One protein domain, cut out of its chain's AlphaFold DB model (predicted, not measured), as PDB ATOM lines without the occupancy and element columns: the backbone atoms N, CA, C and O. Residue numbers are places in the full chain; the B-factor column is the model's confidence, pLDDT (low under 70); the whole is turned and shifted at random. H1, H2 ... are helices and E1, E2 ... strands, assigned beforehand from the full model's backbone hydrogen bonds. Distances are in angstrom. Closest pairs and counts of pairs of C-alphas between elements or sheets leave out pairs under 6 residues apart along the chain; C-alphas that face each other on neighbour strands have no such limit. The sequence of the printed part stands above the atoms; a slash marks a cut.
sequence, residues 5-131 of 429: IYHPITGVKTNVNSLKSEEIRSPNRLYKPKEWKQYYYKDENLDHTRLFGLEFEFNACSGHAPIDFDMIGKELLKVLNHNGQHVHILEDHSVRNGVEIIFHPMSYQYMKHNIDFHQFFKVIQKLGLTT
ATOM      1  N   ILE A   5     186.077 130.374 132.764       94.25
ATOM      2  CA  ILE A   5     184.734 130.859 133.104       94.25
ATOM      3  C   ILE A   5     184.722 131.437 134.519       94.25
ATOM      4  O   ILE A   5     185.621 131.162 135.313       94.25
ATOM      5  N   TYR A   6     183.679 132.181 134.867       93.12
ATOM      6  CA  TYR A   6     183.356 132.499 136.255       93.12
ATOM      7  C   TYR A   6     182.679 131.291 136.909       93.12
ATOM      8  O   TYR A   6     181.659 130.786 136.434       93.12
ATOM      9  N   HIS A   7     183.262 130.812 138.004       90.81
ATOM     10  CA  HIS A   7     182.799 129.628 138.715       90.81
ATOM     11  C   HIS A   7     181.320 129.779 139.140       90.81
ATOM     12  O   HIS A   7     180.975 130.783 139.764       90.81
ATOM     13  N   PRO A   8     180.441 128.794 138.871       85.06
ATOM     14  CA  PRO A   8     178.994 128.905 139.117       85.06
ATOM     15  C   PRO A   8     178.604 129.007 140.599       85.06
ATOM     16  O   PRO A   8     177.550 129.549 140.910       85.06
ATOM     17  N   ILE A   9     179.448 128.521 141.517       85.06
ATOM     18  CA  ILE A   9     179.307 128.701 142.977       85.06
ATOM     19  C   ILE A   9     180.058 129.945 143.488       85.06
ATOM     20  O   ILE A   9     179.438 130.863 144.021       85.06
ATOM     21  N   THR A  10     181.386 130.003 143.326       86.75
ATOM     22  CA  THR A  10     182.227 131.030 143.974       86.75
ATOM     23  C   THR A  10     182.324 132.351 143.208       86.75
ATOM     24  O   THR A  10     182.689 133.370 143.788       86.75
ATOM     25  N   GLY A  11     182.031 132.359 141.906       87.44
ATOM     26  CA  GLY A  11     182.220 133.517 141.032       87.44
ATOM     27  C   GLY A  11     183.681 133.845 140.703       87.44
ATOM     28  O   GLY A  11     183.929 134.851 140.049       87.44
ATOM     29  N   VAL A  12     184.659 133.035 141.118       92.62
ATOM     30  CA  VAL A  12     186.081 133.239 140.777       92.62
ATOM     31  C   VAL A  12     186.376 132.666 139.389       92.62
ATOM     32  O   VAL A  12     185.786 131.662 138.993       92.62
ATOM     33  N   LYS A  13     187.291 133.280 138.628       95.44
ATOM     34  CA  LYS A  13     187.716 132.728 137.333       95.44
ATOM     35  C   LYS A  13     188.401 131.374 137.523       95.44
ATOM     36  O   LYS A  13     189.343 131.261 138.299       95.44
ATOM     37  N   THR A  14     187.950 130.367 136.787       95.50
ATOM     38  CA  THR A  14     188.461 128.994 136.865       95.50
ATOM     39  C   THR A  14     188.437 128.321 135.499       95.50
ATOM     40  O   THR A  14     187.742 128.776 134.589       95.50
ATOM     41  N   ASN A  15     189.179 127.224 135.348       95.62
ATOM     42  CA  ASN A  15     189.064 126.365 134.180       95.62
ATOM     43  C   ASN A  15     187.861 125.430 134.356       95.62
ATOM     44  O   ASN A  15     187.813 124.625 135.275       95.62
ATOM     45  N   VAL A  16     186.894 125.488 133.450       92.44
ATOM     46  CA  VAL A  16     185.676 124.664 133.502       92.44
ATOM     47  C   VAL A  16     185.954 123.154 133.555       92.44
ATOM     48  O   VAL A  16     185.178 122.394 134.130       92.44
ATOM     49  N   ASN A  17     187.081 122.699 132.999       92.88
ATOM     50  CA  ASN A  17     187.436 121.283 133.010       92.88
ATOM     51  C   ASN A  17     187.856 120.795 134.403       92.88
ATOM     52  O   ASN A  17     187.721 119.600 134.660       92.88
ATOM     53  N   SER A  18     188.312 121.693 135.288       92.62
ATOM     54  CA  SER A  18     188.682 121.352 136.666       92.62
ATOM     55  C   SER A  18     187.492 121.302 137.624       92.62
ATOM     56  O   SER A  18     187.688 120.933 138.777       92.62
ATOM     57  N   LEU A  19     186.285 121.672 137.176       89.62
ATOM     58  CA  LEU A  19     185.080 121.567 137.995       89.62
ATOM     59  C   LEU A  19     184.703 120.103 138.236       89.62
ATOM     60  O   LEU A  19     184.704 119.284 137.302       89.62
ATOM     61  N   LYS A  20     184.335 119.808 139.481       88.19
ATOM     62  CA  LYS A  20     183.731 118.544 139.909       88.19
ATOM     63  C   LYS A  20     182.235 118.525 139.602       88.19
ATOM     64  O   LYS A  20     181.613 119.575 139.465       88.19
ATOM     65  N   SER A  21     181.633 117.336 139.553       82.81
ATOM     66  CA  SER A  21     180.198 117.144 139.274       82.81
ATOM     67  C   SER A  21     179.300 118.015 140.160       82.81
ATOM     68  O   SER A  21     178.421 118.703 139.651       82.81
ATOM     69  N   GLU A  22     179.593 118.062 141.463       80.75
ATOM     70  CA  GLU A  22     178.886 118.858 142.484       80.75
ATOM     71  C   GLU A  22     178.994 120.382 142.292       80.75
ATOM     72  O   GLU A  22     178.163 121.137 142.792       80.75
ATOM     73  N   GLU A  23     180.002 120.839 141.547       82.56
ATOM     74  CA  GLU A  23     180.214 122.249 141.211       82.56
ATOM     75  C   GLU A  23     179.564 122.625 139.874       82.56
ATOM     76  O   GLU A  23     179.425 123.809 139.573       82.56
ATOM     77  N   ILE A  24     179.177 121.634 139.066       77.75
ATOM     78  CA  ILE A  24     178.568 121.813 137.741       77.75
ATOM     79  C   ILE A  24     177.049 121.711 137.836       77.75
ATOM     80  O   ILE A  24     176.344 122.560 137.292       77.75
ATOM     81  N   ARG A  25     176.559 120.670 138.521       72.06
ATOM     82  CA  ARG A  25     175.138 120.384 138.724       72.06
ATOM     83  C   ARG A  25     174.885 119.956 140.164       72.06
ATOM     84  O   ARG A  25     175.678 119.234 140.759       72.06
ATOM     85  N   SER A  26     173.758 120.381 140.725       60.41
ATOM     86  CA  SER A  26     173.323 119.940 142.054       60.41
ATOM     87  C   SER A  26     172.501 118.650 141.909       60.41
ATOM     88  O   SER A  26     171.354 118.745 141.469       60.41
ATOM     89  N   PRO A  27     173.006 117.461 142.291       51.12
ATOM     90  CA  PRO A  27     172.162 116.276 142.398       51.12
ATOM     91  C   PRO A  27     171.178 116.486 143.557       51.12
ATOM     92  O   PRO A  27     171.602 116.790 144.668       51.12
ATOM     93  N   ASN A  28     169.873 116.364 143.302       45.97
ATOM     94  CA  ASN A  28     168.802 116.470 144.302       45.97
ATOM     95  C   ASN A  28     168.876 117.705 145.226       45.97
ATOM     96  O   ASN A  28     169.330 117.620 146.362       45.97
ATOM     97  N   ARG A  29     168.326 118.832 144.740       46.34
ATOM     98  CA  ARG A  29     167.907 120.029 145.503       46.34
ATOM     99  C   ARG A  29     168.845 120.426 146.650       46.34
ATOM    100  O   ARG A  29     168.595 120.013 147.776       46.34
ATOM    101  N   LEU A  30     169.789 121.344 146.402       39.06
ATOM    102  CA  LEU A  30     170.039 122.481 147.314       39.06
ATOM    103  C   LEU A  30     171.106 123.498 146.873       39.06
ATOM    104  O   LEU A  30     171.465 124.327 147.701       39.06
ATOM    105  N   TYR A  31     171.543 123.588 145.610       45.12
ATOM    106  CA  TYR A  31     172.102 124.881 145.171       45.12
ATOM    107  C   TYR A  31     170.992 125.848 144.752       45.12
ATOM    108  O   TYR A  31     170.911 126.302 143.618       45.12
ATOM    109  N   LYS A  32     170.113 126.177 145.707       51.84
ATOM    110  CA  LYS A  32     169.457 127.481 145.668       51.84
ATOM    111  C   LYS A  32     170.535 128.443 146.159       51.84
ATOM    112  O   LYS A  32     170.936 128.305 147.318       51.84
ATOM    113  N   PRO A  33     171.075 129.332 145.310       57.22
ATOM    114  CA  PRO A  33     172.099 130.256 145.767       57.22
ATOM    115  C   PRO A  33     171.570 130.969 147.016       57.22
ATOM    116  O   PRO A  33     170.416 131.405 147.042       57.22
ATOM    117  N   LYS A  34     172.385 131.025 148.081       61.88
ATOM    118  CA  LYS A  34     171.994 131.711 149.328       61.88
ATOM    119  C   LYS A  34     171.602 133.163 149.047       61.88
ATOM    120  O   LYS A  34     170.746 133.709 149.732       61.88
ATOM    121  N   GLU A  35     172.199 133.737 148.006       69.62
ATOM    122  CA  GLU A  35     171.955 135.090 147.534       69.62
ATOM    123  C   GLU A  35     171.862 135.108 146.007       69.62
ATOM    124  O   GLU A  35     172.699 134.537 145.306       69.62
ATOM    125  N   TRP A  36     170.847 135.788 145.480       84.06
ATOM    126  CA  TRP A  36     170.731 136.036 144.046       84.06
ATOM    127  C   TRP A  36     171.574 137.248 143.667       84.06
ATOM    128  O   TRP A  36     171.338 138.345 144.168       84.06
ATOM    129  N   LYS A  37     172.528 137.067 142.748       89.06
ATOM    130  CA  LYS A  37     173.283 138.184 142.175       89.06
ATOM    131  C   LYS A  37     172.420 138.939 141.176       89.06
ATOM    132  O   LYS A  37     171.809 138.326 140.308       89.06
ATOM    133  N   GLN A  38     172.368 140.256 141.318       93.19
ATOM    134  CA  GLN A  38     171.659 141.140 140.402       93.19
ATOM    135  C   GLN A  38     172.660 141.786 139.451       93.19
ATOM    136  O   GLN A  38     173.693 142.292 139.891       93.19
ATOM    137  N   TYR A  39     172.355 141.767 138.157       95.06
ATOM    138  CA  TYR A  39     173.221 142.333 137.129       95.06
ATOM    139  C   TYR A  39     172.547 143.513 136.438       95.06
ATOM    140  O   TYR A  39     171.449 143.384 135.899       95.06
ATOM    141  N   TYR A  40     173.233 144.651 136.428       95.44
ATOM    142  CA  TYR A  40     172.781 145.888 135.803       95.44
ATOM    143  C   TYR A  40     173.768 146.310 134.726       95.44
ATOM    144  O   TYR A  40     174.978 146.101 134.855       95.44
ATOM    145  N   TYR A  41     173.254 146.907 133.660       94.62
ATOM    146  CA  TYR A  41     174.083 147.556 132.666       94.62
ATOM    147  C   TYR A  41     174.636 148.858 133.240       94.62
ATOM    148  O   TYR A  41     174.117 149.409 134.214       94.62
ATOM    149  N   LYS A  42     175.726 149.340 132.645       91.75
ATOM    150  CA  LYS A  42     176.373 150.564 133.107       91.75
ATOM    151  C   LYS A  42     175.372 151.727 133.060       91.75
ATOM    152  O   LYS A  42     174.638 151.862 132.085       91.75
ATOM    153  N   ASP A  43     175.379 152.547 134.110       88.62
ATOM    154  CA  ASP A  43     174.590 153.780 134.232       88.62
ATOM    155  C   ASP A  43     173.057 153.580 134.351       88.62
ATOM    156  O   ASP A  43     172.297 154.546 134.274       88.62
ATOM    157  N   GLU A  44     172.576 152.353 134.590       90.25
ATOM    158  CA  GLU A  44     171.158 152.100 134.880       90.25
ATOM    159  C   GLU A  44     170.759 152.515 136.308       90.25
ATOM    160  O   GLU A  44     171.488 152.296 137.276       90.25
ATOM    161  N   ASN A  45     169.553 153.073 136.453       87.81
ATOM    162  CA  ASN A  45     168.997 153.453 137.751       87.81
ATOM    163  C   ASN A  45     168.501 152.210 138.509       87.81
ATOM    164  O   ASN A  45     167.505 151.598 138.125       87.81
ATOM    165  N   LEU A  46     169.172 151.863 139.608       85.94
ATOM    166  CA  LEU A  46     168.895 150.646 140.380       85.94
ATOM    167  C   LEU A  46     167.456 150.567 140.921       85.94
ATOM    168  O   LEU A  46     166.915 149.466 141.013       85.94
ATOM    169  N   ASP A  47     166.830 151.709 141.221       77.94
ATOM    170  CA  ASP A  47     165.483 151.780 141.802       77.94
ATOM    171  C   ASP A  47     164.369 151.644 140.753       77.94
ATOM    172  O   ASP A  47     163.244 151.260 141.076       77.94
ATOM    173  N   HIS A  48     164.673 151.951 139.489       78.88
ATOM    174  CA  HIS A  48     163.683 152.006 138.406       78.88
ATOM    175  C   HIS A  48     163.893 150.924 137.343       78.88
ATOM    176  O   HIS A  48     163.005 150.671 136.530       78.88
ATOM    177  N   THR A  49     165.047 150.258 137.343       90.62
ATOM    178  CA  THR A  49     165.355 149.205 136.379       90.62
ATOM    179  C   THR A  49     164.755 147.869 136.808       90.62
ATOM    180  O   THR A  49     165.074 147.311 137.862       90.62
ATOM    181  N   ARG A  50     163.910 147.309 135.938       92.56
ATOM    182  CA  ARG A  50     163.398 145.945 136.092       92.56
ATOM    183  C   ARG A  50     164.488 144.920 135.790       92.56
ATOM    184  O   ARG A  50     165.204 145.017 134.793       92.56
ATOM    185  N   LEU A  51     164.569 143.913 136.648       96.38
ATOM    186  CA  LEU A  51     165.414 142.742 136.502       96.38
ATOM    187  C   LEU A  51     164.565 141.539 136.110       96.38
ATOM    188  O   LEU A  51     163.479 141.322 136.655       96.38
ATOM    189  N   PHE A  52     165.117 140.737 135.210       96.88
ATOM    190  CA  PHE A  52     164.508 139.539 134.668       96.88
ATOM    191  C   PHE A  52     165.362 138.317 135.011       96.88
ATOM    192  O   PHE A  52     166.554 138.291 134.709       96.88
ATOM    193  N   GLY A  53     164.756 137.315 135.643       95.44
ATOM    194  CA  GLY A  53     165.303 135.964 135.766       95.44
ATOM    195  C   GLY A  53     164.670 135.060 134.711       95.44
ATOM    196  O   GLY A  53     163.481 135.200 134.423       95.44
ATOM    197  N   LEU A  54     165.452 134.161 134.121       96.44
ATOM    198  CA  LEU A  54     164.988 133.233 133.089       96.44
ATOM    199  C   LEU A  54     165.221 131.798 133.545       96.44
ATOM    200  O   LEU A  54     166.309 131.488 134.025       96.44
ATOM    201  N   GLU A  55     164.237 130.931 133.345       94.56
ATOM    202  CA  GLU A  55     164.341 129.498 133.626       94.56
ATOM    203  C   GLU A  55     164.002 128.717 132.356       94.56
ATOM    204  O   GLU A  55     162.929 128.905 131.777       94.56
ATOM    205  N   PHE A  56     164.922 127.864 131.908       94.88
ATOM    206  CA  PHE A  56     164.731 126.999 130.745       94.88
ATOM    207  C   PHE A  56     164.808 125.536 131.153       94.88
ATOM    208  O   PHE A  56     165.804 125.128 131.743       94.88
ATOM    209  N   GLU A  57     163.818 124.743 130.757       93.38
ATOM    210  CA  GLU A  57     163.818 123.291 130.931       93.38
ATOM    211  C   GLU A  57     164.047 122.591 129.580       93.38
ATOM    212  O   GLU A  57     163.402 122.908 128.577       93.38
ATOM    213  N   PHE A  58     164.928 121.592 129.560       92.75
ATOM    214  CA  PHE A  58     165.206 120.748 128.395       92.75
ATOM    215  C   PHE A  58     165.231 119.274 128.782       92.75
ATOM    216  O   PHE A  58     165.594 118.938 129.903       92.75
ATOM    217  N   ASN A  59     164.952 118.383 127.831       91.00
ATOM    218  CA  ASN A  59     165.270 116.964 127.976       91.00
ATOM    219  C   ASN A  59     166.569 116.646 127.249       91.00
ATOM    220  O   ASN A  59     166.721 116.961 126.062       91.00
ATOM    221  N   ALA A  60     167.470 115.956 127.938       88.19
ATOM    222  CA  ALA A  60     168.650 115.384 127.320       88.19
ATOM    223  C   ALA A  60     168.312 114.064 126.605       88.19
ATOM    224  O   ALA A  60     167.788 113.116 127.201       88.19
ATOM    225  N   CYS A  61     168.625 114.006 125.309       81.31
ATOM    226  CA  CYS A  61     168.405 112.841 124.458       81.31
ATOM    227  C   CYS A  61     169.739 112.161 124.117       81.31
ATOM    228  O   CYS A  61     170.604 112.763 123.493       81.31
ATOM    229  N   SER A  62     169.883 110.880 124.461       69.75
ATOM    230  CA  SER A  62     171.092 110.082 124.170       69.75
ATOM    231  C   SER A  62     170.796 108.706 123.553       69.75
ATOM    232  O   SER A  62     171.677 107.848 123.466       69.75
ATOM    233  N   GLY A  63     169.549 108.457 123.134       72.12
ATOM    234  CA  GLY A  63     169.119 107.131 122.686       72.12
ATOM    235  C   GLY A  63     169.248 106.097 123.812       72.12
ATOM    236  O   GLY A  63     168.511 106.168 124.792       72.12
ATOM    237  N   HIS A  64     170.180 105.147 123.663       67.44
ATOM    238  CA  HIS A  64     170.486 104.104 124.660       67.44
ATOM    239  C   HIS A  64     171.759 104.371 125.479       67.44
ATOM    240  O   HIS A  64     172.038 103.628 126.419       67.44
ATOM    241  N   ALA A  65     172.548 105.391 125.131       75.94
ATOM    242  CA  ALA A  65     173.773 105.707 125.859       75.94
ATOM    243  C   ALA A  65     173.459 106.452 127.172       75.94
ATOM    244  O   ALA A  65     172.492 107.218 127.215       75.94
ATOM    245  N   PRO A  66     174.260 106.284 128.238       80.19
ATOM    246  CA  PRO A  66     174.147 107.113 129.436       80.19
ATOM    247  C   PRO A  66     174.319 108.600 129.103       80.19
ATOM    248  O   PRO A  66     175.159 108.965 128.280       80.19
ATOM    249  N   ILE A  67     173.529 109.461 129.745       84.25
ATOM    250  CA  ILE A  67     173.621 110.916 129.571       84.25
ATOM    251  C   ILE A  67     174.732 111.448 130.473       84.25
ATOM    252  O   ILE A  67     174.671 111.305 131.694       84.25
ATOM    253  N   ASP A  68     175.726 112.095 129.868       88.12
ATOM    254  CA  ASP A  68     176.786 112.793 130.592       88.12
ATOM    255  C   ASP A  68     176.367 114.242 130.882       88.12
ATOM    256  O   ASP A  68     176.656 115.183 130.137       88.12
ATOM    257  N   PHE A  69     175.641 114.410 131.983       85.94
ATOM    258  CA  PHE A  69     175.186 115.718 132.448       85.94
ATOM    259  C   PHE A  69     176.333 116.646 132.877       85.94
ATOM    260  O   PHE A  69     176.169 117.865 132.836       85.94
ATOM    261  N   ASP A  70     177.494 116.108 133.262       88.00
ATOM    262  CA  ASP A  70     178.651 116.925 133.635       88.00
ATOM    263  C   ASP A  70     179.245 117.579 132.388       88.00
ATOM    264  O   ASP A  70     179.540 118.775 132.390       88.00
ATOM    265  N   MET A  71     179.380 116.814 131.301       90.56
ATOM    266  CA  MET A  71     179.804 117.338 130.004       90.56
ATOM    267  C   MET A  71     178.822 118.394 129.485       90.56
ATOM    268  O   MET A  71     179.253 119.486 129.107       90.56
ATOM    269  N   ILE A  72     177.513 118.117 129.558       90.81
ATOM    270  CA  ILE A  72     176.462 119.082 129.201       90.81
ATOM    271  C   ILE A  72     176.624 120.373 130.015       90.81
ATOM    272  O   ILE A  72     176.712 121.460 129.443       90.81
ATOM    273  N   GLY A  73     176.727 120.266 131.342       90.69
ATOM    274  CA  GLY A  73     176.868 121.425 132.217       90.69
ATOM    275  C   GLY A  73     178.142 122.229 131.943       90.69
ATOM    276  O   GLY A  73     178.088 123.455 131.860       90.69
ATOM    277  N   LYS A  74     179.283 121.564 131.712       91.50
ATOM    278  CA  LYS A  74     180.550 122.227 131.350       91.50
ATOM    279  C   LYS A  74     180.434 123.001 130.036       91.50
ATOM    280  O   LYS A  74     180.885 124.145 129.968       91.50
ATOM    281  N   GLU A  75     179.835 122.418 128.999       93.00
ATOM    282  CA  GLU A  75     179.661 123.091 127.704       93.00
ATOM    283  C   GLU A  75     178.709 124.293 127.796       93.00
ATOM    284  O   GLU A  75     178.979 125.337 127.201       93.00
ATOM    285  N   LEU A  76     177.648 124.197 128.600       93.00
ATOM    286  CA  LEU A  76     176.736 125.316 128.852       93.00
ATOM    287  C   LEU A  76     177.413 126.447 129.637       93.00
ATOM    288  O   LEU A  76     177.317 127.614 129.252       93.00
ATOM    289  N   LEU A  77     178.165 126.120 130.693       93.00
ATOM    290  CA  LEU A  77     178.891 127.106 131.498       93.00
ATOM    291  C   LEU A  77     179.973 127.845 130.695       93.00
ATOM    292  O   LEU A  77     180.177 129.036 130.924       93.00
ATOM    293  N   LYS A  78     180.627 127.188 129.724       93.00
ATOM    294  CA  LYS A  78     181.578 127.841 128.796       93.00
ATOM    295  C   LYS A  78     180.959 129.005 128.032       93.00
ATOM    296  O   LYS A  78     181.655 129.977 127.755       93.00
ATOM    297  N   VAL A  79     179.680 128.894 127.681       93.50
ATOM    298  CA  VAL A  79     178.952 129.929 126.939       93.50
ATOM    299  C   VAL A  79     178.390 130.971 127.898       93.50
ATOM    300  O   VAL A  79     178.583 132.168 127.702       93.50
ATOM    301  N   LEU A  80     177.702 130.515 128.944       93.81
ATOM    302  CA  LEU A  80     176.860 131.373 129.774       93.81
ATOM    303  C   LEU A  80     177.649 132.095 130.868       93.81
ATOM    304  O   LEU A  80     177.361 133.255 131.152       93.81
ATOM    305  N   ASN A  81     178.691 131.464 131.421       92.88
ATOM    306  CA  ASN A  81     179.495 132.027 132.506       92.88
ATOM    307  C   ASN A  81     180.855 132.589 132.053       92.88
ATOM    308  O   ASN A  81     181.763 132.768 132.865       92.88
ATOM    309  N   HIS A  82     181.037 132.880 130.764       90.19
ATOM    310  CA  HIS A  82     182.320 133.387 130.268       90.19
ATOM    311  C   HIS A  82     182.667 134.784 130.815       90.19
ATOM    312  O   HIS A  82     183.809 135.033 131.202       90.19
ATOM    313  N   ASN A  83     181.668 135.669 130.906       89.25
ATOM    314  CA  ASN A  83     181.838 137.080 131.283       89.25
ATOM    315  C   ASN A  83     181.242 137.447 132.652       89.25
ATOM    316  O   ASN A  83     181.354 138.591 133.080       89.25
ATOM    317  N   GLY A  84     180.654 136.486 133.358       91.56
ATOM    318  CA  GLY A  84     180.104 136.674 134.695       91.56
ATOM    319  C   GLY A  84     179.518 135.374 135.231       91.56
ATOM    320  O   GLY A  84     179.391 134.397 134.503       91.56
ATOM    321  N   GLN A  85     179.183 135.337 136.516       91.94
ATOM    322  CA  GLN A  85     178.486 134.202 137.126       91.94
ATOM    323  C   GLN A  85     176.988 134.334 136.831       91.94
ATOM    324  O   GLN A  85     176.247 134.893 137.625       91.94
ATOM    325  N   HIS A  86     176.553 133.900 135.654       93.69
ATOM    326  CA  HIS A  86     175.228 134.226 135.128       93.69
ATOM    327  C   HIS A  86     174.168 133.163 135.389       93.69
ATOM    328  O   HIS A  86     173.005 133.523 135.566       93.69
ATOM    329  N   VAL A  87     174.545 131.884 135.406       91.31
ATOM    330  CA  VAL A  87     173.578 130.784 135.498       91.31
ATOM    331  C   VAL A  87     173.935 129.730 136.537       91.31
ATOM    332  O   VAL A  87     175.104 129.520 136.879       91.31
ATOM    333  N   HIS A  88     172.896 129.015 136.957       87.00
ATOM    334  CA  HIS A  88     172.959 127.729 137.638       87.00
ATOM    335  C   HIS A  88     172.315 126.651 136.765       87.00
ATOM    336  O   HIS A  88     171.366 126.931 136.034       87.00
ATOM    337  N   ILE A  89     172.837 125.427 136.847       85.75
ATOM    338  CA  ILE A  89     172.332 124.277 136.096       85.75
ATOM    339  C   ILE A  89     171.881 123.217 137.098       85.75
ATOM    340  O   ILE A  89     172.642 122.819 137.986       85.75
ATOM    341  N   LEU A  90     170.637 122.778 136.961       80.81
ATOM    342  CA  LEU A  90     170.028 121.741 137.777       80.81
ATOM    343  C   LEU A  90     169.700 120.526 136.911       80.81
ATOM    344  O   LEU A  90     169.342 120.646 135.740       80.81
ATOM    345  N   GLU A  91     169.819 119.348 137.513       75.94
ATOM    346  CA  GLU A  91     169.194 118.149 136.971       75.94
ATOM    347  C   GLU A  91     167.725 118.167 137.397       75.94
ATOM    348  O   GLU A  91     167.413 118.073 138.588       75.94
ATOM    349  N   ASP A  92     166.829 118.365 136.433       65.94
ATOM    350  CA  ASP A  92     165.403 118.483 136.706       65.94
ATOM    351  C   ASP A  92     164.716 117.122 136.597       65.94
ATOM    352  O   ASP A  92     164.565 116.534 135.527       65.94
ATOM    353  N   HIS A  93     164.267 116.624 137.743       64.88
ATOM    354  CA  HIS A  93     163.518 115.375 137.843       64.88
ATOM    355  C   HIS A  93     162.020 115.547 137.544       64.88
ATOM    356  O   HIS A  93     161.265 114.574 137.596       64.88
ATOM    357  N   SER A  94     161.561 116.775 137.278       63.31
ATOM    358  CA  SER A  94     160.180 117.071 136.901       63.31
ATOM    359  C   SER A  94     159.882 116.758 135.428       63.31
ATOM    360  O   SER A  94     158.725 116.488 135.089       63.31
ATOM    361  N   VAL A  95     160.927 116.700 134.597       64.06
ATOM    362  CA  VAL A  95     160.887 116.316 133.179       64.06
ATOM    363  C   VAL A  95     161.840 115.141 132.903       64.06
ATOM    364  O   VAL A  95     162.612 114.708 133.761       64.06
ATOM    365  N   ARG A  96     161.750 114.533 131.717       73.31
ATOM    366  CA  ARG A  96     162.480 113.292 131.404       73.31
ATOM    367  C   ARG A  96     163.956 113.573 131.102       73.31
ATOM    368  O   ARG A  96     164.280 114.054 130.025       73.31
ATOM    369  N   ASN A  97     164.856 113.139 131.987       79.81
ATOM    370  CA  ASN A  97     166.294 113.440 131.890       79.81
ATOM    371  C   ASN A  97     166.532 114.959 131.804       79.81
ATOM    372  O   ASN A  97     167.185 115.448 130.876       79.81
ATOM    373  N   GLY A  98     165.902 115.695 132.722       84.88
ATOM    374  CA  GLY A  98     165.799 117.139 132.643       84.88
ATOM    375  C   GLY A  98     167.099 117.872 132.922       84.88
ATOM    376  O   GLY A  98     167.845 117.535 133.840       84.88
ATOM    377  N   VAL A  99     167.332 118.917 132.142       88.50
ATOM    378  CA  VAL A  99     168.345 119.938 132.391       88.50
ATOM    379  C   VAL A  99     167.611 121.259 132.535       88.50
ATOM    380  O   VAL A  99     166.996 121.729 131.577       88.50
ATOM    381  N   GLU A 100     167.675 121.850 133.722       91.06
ATOM    382  CA  GLU A 100     167.094 123.157 134.010       91.06
ATOM    383  C   GLU A 100     168.210 124.194 134.152       91.06
ATOM    384  O   GLU A 100     169.180 124.005 134.888       91.06
ATOM    385  N   ILE A 101     168.096 125.290 133.407       92.19
ATOM    386  CA  ILE A 101     169.079 126.373 133.368       92.19
ATOM    387  C   ILE A 101     168.416 127.625 133.919       92.19
ATOM    388  O   ILE A 101     167.469 128.141 133.325       92.19
ATOM    389  N   ILE A 102     168.942 128.126 135.033       92.00
ATOM    390  CA  ILE A 102     168.363 129.241 135.780       92.00
ATOM    391  C   ILE A 102     169.325 130.420 135.745       92.00
ATOM    392  O   ILE A 102     170.444 130.346 136.255       92.00
ATOM    393  N   PHE A 103     168.880 131.520 135.152       94.44
ATOM    394  CA  PHE A 103     169.625 132.767 135.083       94.44
ATOM    395  C   PHE A 103     169.424 133.582 136.356       94.44
ATOM    396  O   PHE A 103     168.305 133.762 136.840       94.44
ATOM    397  N   HIS A 104     170.520 134.148 136.854       93.44
ATOM    398  CA  HIS A 104     170.460 135.229 137.826       93.44
ATOM    399  C   HIS A 104     169.628 136.408 137.284       93.44
ATOM    400  O   HIS A 104     169.599 136.621 136.073       93.44
ATOM    401  N   PRO A 105     168.963 137.190 138.151       94.31
ATOM    402  CA  PRO A 105     168.195 138.354 137.724       94.31
ATOM    403  C   PRO A 105     169.096 139.420 137.082       94.31
ATOM    404  O   PRO A 105     170.053 139.891 137.696       94.31
ATOM    405  N   MET A 106     168.772 139.832 135.855       96.69
ATOM    406  CA  MET A 106     169.538 140.839 135.108       96.69
ATOM    407  C   MET A 106     168.625 141.870 134.467       96.69
ATOM    408  O   MET A 106     167.514 141.541 134.050       96.69
ATOM    409  N   SER A 107     169.096 143.104 134.319       96.75
ATOM    410  CA  SER A 107     168.393 144.066 133.483       96.75
ATOM    411  C   SER A 107     168.382 143.593 132.032       96.75
ATOM    412  O   SER A 107     169.278 142.878 131.564       96.75
ATOM    413  N   TYR A 108     167.360 144.010 131.291       94.44
ATOM    414  CA  TYR A 108     167.238 143.664 129.879       94.44
ATOM    415  C   TYR A 108     168.455 144.130 129.060       94.44
ATOM    416  O   TYR A 108     168.933 143.396 128.192       94.44
ATOM    417  N   GLN A 109     168.998 145.315 129.367       94.38
ATOM    418  CA  GLN A 109     170.189 145.827 128.689       94.38
ATOM    419  C   GLN A 109     171.428 145.016 129.046       94.38
ATOM    420  O   GLN A 109     172.178 144.648 128.142       94.38
ATOM    421  N   TYR A 110     171.632 144.666 130.319       96.38
ATOM    422  CA  TYR A 110     172.771 143.837 130.704       96.38
ATOM    423  C   TYR A 110     172.739 142.501 129.971       96.38
ATOM    424  O   TYR A 110     173.742 142.091 129.384       96.38
ATOM    425  N   MET A 111     171.573 141.857 129.963       95.31
ATOM    426  CA  MET A 111     171.392 140.543 129.366       95.31
ATOM    427  C   MET A 111     171.686 140.567 127.859       95.31
ATOM    428  O   MET A 111     172.418 139.712 127.369       95.31
ATOM    429  N   LYS A 112     171.205 141.591 127.141       92.88
ATOM    430  CA  LYS A 112     171.478 141.785 125.705       92.88
ATOM    431  C   LYS A 112     172.958 141.946 125.364       92.88
ATOM    432  O   LYS A 112     173.377 141.487 124.307       92.88
ATOM    433  N   HIS A 113     173.726 142.620 126.217       93.25
ATOM    434  CA  HIS A 113     175.136 142.905 125.944       93.25
ATOM    435  C   HIS A 113     176.074 141.782 126.399       93.25
ATOM    436  O   HIS A 113     177.146 141.618 125.824       93.25
ATOM    437  N   ASN A 114     175.692 141.022 127.430       93.88
ATOM    438  CA  ASN A 114     176.594 140.073 128.086       93.88
ATOM    439  C   ASN A 114     176.261 138.601 127.816       93.88
ATOM    440  O   ASN A 114     177.128 137.754 128.038       93.88
ATOM    441  N   ILE A 115     175.047 138.285 127.348       95.00
ATOM    442  CA  ILE A 115     174.617 136.910 127.070       95.00
ATOM    443  C   ILE A 115     174.439 136.696 125.565       95.00
ATOM    444  O   ILE A 115     173.539 137.254 124.937       95.00
ATOM    445  N   ASP A 116     175.257 135.814 124.989       94.00
ATOM    446  CA  ASP A 116     175.104 135.377 123.599       94.00
ATOM    447  C   ASP A 116     174.065 134.248 123.498       94.00
ATOM    448  O   ASP A 116     174.388 133.055 123.478       94.00
ATOM    449  N   PHE A 117     172.786 134.630 123.442       95.44
ATOM    450  CA  PHE A 117     171.689 133.669 123.306       95.44
ATOM    451  C   PHE A 117     171.728 132.896 121.982       95.44
ATOM    452  O   PHE A 117     171.325 131.735 121.947       95.44
ATOM    453  N   HIS A 118     172.237 133.486 120.895       94.50
ATOM    454  CA  HIS A 118     172.383 132.764 119.629       94.50
ATOM    455  C   HIS A 118     173.333 131.578 119.786       94.50
ATOM    456  O   HIS A 118     173.028 130.465 119.354       94.50
ATOM    457  N   GLN A 119     174.484 131.811 120.413       94.75
ATOM    458  CA  GLN A 119     175.456 130.762 120.665       94.75
ATOM    459  C   GLN A 119     174.969 129.764 121.718       94.75
ATOM    460  O   GLN A 119     175.220 128.568 121.571       94.75
ATOM    461  N   PHE A 120     174.226 130.221 122.728       95.50
ATOM    462  CA  PHE A 120     173.553 129.348 123.688       95.50
ATOM    463  C   PHE A 120     172.627 128.341 122.993       95.50
ATOM    464  O   PHE A 120     172.834 127.139 123.144       95.50
ATOM    465  N   PHE A 121     171.685 128.790 122.152       96.25
ATOM    466  CA  PHE A 121     170.770 127.879 121.450       96.25
ATOM    467  C   PHE A 121     171.486 126.954 120.454       96.25
ATOM    468  O   PHE A 121     171.100 125.795 120.307       96.25
ATOM    469  N   LYS A 122     172.586 127.399 119.829       95.25
ATOM    470  CA  LYS A 122     173.445 126.505 119.029       95.25
ATOM    471  C   LYS A 122     174.058 125.384 119.874       95.25
ATOM    472  O   LYS A 122     174.161 124.254 119.402       95.25
ATOM    473  N   VAL A 123     174.475 125.682 121.106       94.31
ATOM    474  CA  VAL A 123     175.024 124.678 122.029       94.31
ATOM    475  C   VAL A 123     173.935 123.743 122.553       94.31
ATOM    476  O   VAL A 123     174.176 122.541 122.565       94.31
ATOM    477  N   ILE A 124     172.735 124.245 122.868       94.12
ATOM    478  CA  ILE A 124     171.555 123.415 123.192       94.12
ATOM    479  C   ILE A 124     171.337 122.348 122.108       94.12
ATOM    480  O   ILE A 124     171.345 121.152 122.401       94.12
ATOM    481  N   GLN A 125     171.256 122.768 120.843       93.12
ATOM    482  CA  GLN A 125     171.041 121.861 119.711       93.12
ATOM    483  C   GLN A 125     172.200 120.871 119.527       93.12
ATOM    484  O   GLN A 125     171.973 119.679 119.326       93.12
ATOM    485  N   LYS A 126     173.452 121.337 119.643       92.81
ATOM    486  CA  LYS A 126     174.648 120.484 119.534       92.81
ATOM    487  C   LYS A 126     174.695 119.400 120.615       92.81
ATOM    488  O   LYS A 126     175.170 118.300 120.347       92.81
ATOM    489  N   LEU A 127     174.233 119.714 121.824       91.31
ATOM    490  CA  LEU A 127     174.200 118.789 122.958       91.31
ATOM    491  C   LEU A 127     173.017 117.810 122.904       91.31
ATOM    492  O   LEU A 127     172.884 116.981 123.801       91.31
ATOM    493  N   GLY A 128     172.157 117.888 121.881       90.62
ATOM    494  CA  GLY A 128     170.964 117.045 121.787       90.62
ATOM    495  C   GLY A 128     169.926 117.357 122.869       90.62
ATOM    496  O   GLY A 128     169.134 116.486 123.233       90.62
ATOM    497  N   LEU A 129     169.944 118.583 123.402       91.75
ATOM    498  CA  LEU A 129     168.935 119.071 124.332       91.75
ATOM    499  C   LEU A 129     167.710 119.506 123.532       91.75
ATOM    500  O   LEU A 129     167.813 120.305 122.603       91.75
ATOM    501  N   THR A 130     166.556 118.948 123.880       91.06
ATOM    502  CA  THR A 130     165.316 119.134 123.120       91.06
ATOM    503  C   THR A 130     164.174 119.535 124.024       91.06
ATOM    504  O   THR A 130     164.141 119.205 125.212       91.06
ATOM    505  N   THR A 131     163.206 120.227 123.438       90.06
ATOM    506  CA  THR A 131     161.994 120.634 124.139       90.06
ATOM    507  C   THR A 131     160.842 119.701 123.818       90.06
ATOM    508  O   THR A 131     160.696 119.161 122.721       90.06
TER     509      THR A 131
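AT A GLANCE: This is residues 5 to 131 of the 429 residues of an uncharacterized protein of Erysipelothrix sp (UniProt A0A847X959). A small, strongly twisted sheet of three strands, with the long strand E2 at one edge, is covered on one face by H2, which runs along it; H4 packs side by side on H2, and H3 sits near the beginning of E2. E1 and H1 lie at the outside, H1 next to H2, and a long loop, residues 25 to 50, swings from H1 to the far end of the domain before it turns back into E2. The printed part has 127 residues with four named helices and four named strands, in the order E1 H1 E2 H2 E3 E4 H3 H4; the sheet's order is E2, E4, E3, antiparallel throughout. The class is mixed, helices and strands, with under half of the residues in named elements. The whole is compact, with a radius of gyration of the C-alphas of 14.7 A, yet elongated, with spans of 51 by 27 by 25 A.

IN THESE COORDINATES: E1, residues 13 to 15, begins at C-alpha 13 (187.716, 132.728, 137.333). H1 is residues 21 to 24. E2, residues 51 to 60, is 29.0 A long and begins at C-alpha 51 (165.414, 142.742, 136.502). H2, residues 69 to 80, is 16.0 A long. E3 is residues 87 to 92, 14.8 A, and E4 residues 98 to 103, 16.3 A. H3 is residues 108 to 114; H4, residues 117 to 126, is 14.0 A long and ends at C-alpha 126 (174.648, 120.484, 119.534).

HOW THE PARTS SIT: E4 is the inner strand. E2 and E4 are antiparallel at 164 degrees, with N 56 and O 101 at 2.9 A. E3 and E4 form a hairpin, at 157 degrees, with N 90 and O 100 at 2.8 A. E2, H2 and E3 make a split strand-helix-strand unit, two strands running the same way with E4 between them, and its crossover is right-handed. H2 and H3 on one face of the sheet make two layers. H2 has a height over the sheet of 9.2 A and runs along the strands, at 25 degrees to E4 on the local plane. H2 and H4 touch at Val 79 and Phe 120, whose C-alphas are the closest at 6.3 A, with a shallow tilt of 22 degrees, opposite ways. H4 is not on the sheet. H1 touches H2, the closest C-alphas being those of Ile 24 and Gly 73, 5.8 A, and only grazes the sheet. The C-alphas of Phe 52 in E2 and Tyr 108 in H3 are the closest of that pair, 6.9 A. E1 pairs with no named strand. Every O i to N i+4 pair is within hydrogen-bond range in H3 and H4; in H2 7 of 8 are, and H1 is too short for such a pair.

THE WHOLE: The C-alphas farthest apart are those of Asn 45 and His 64, 51.1 A. The printed part has no cut; the link from H1 to E2 is long. The mean pLDDT of the printed part is 86.1, and residues 26 to 35, 62, 64 and 92 to 95 are under 70.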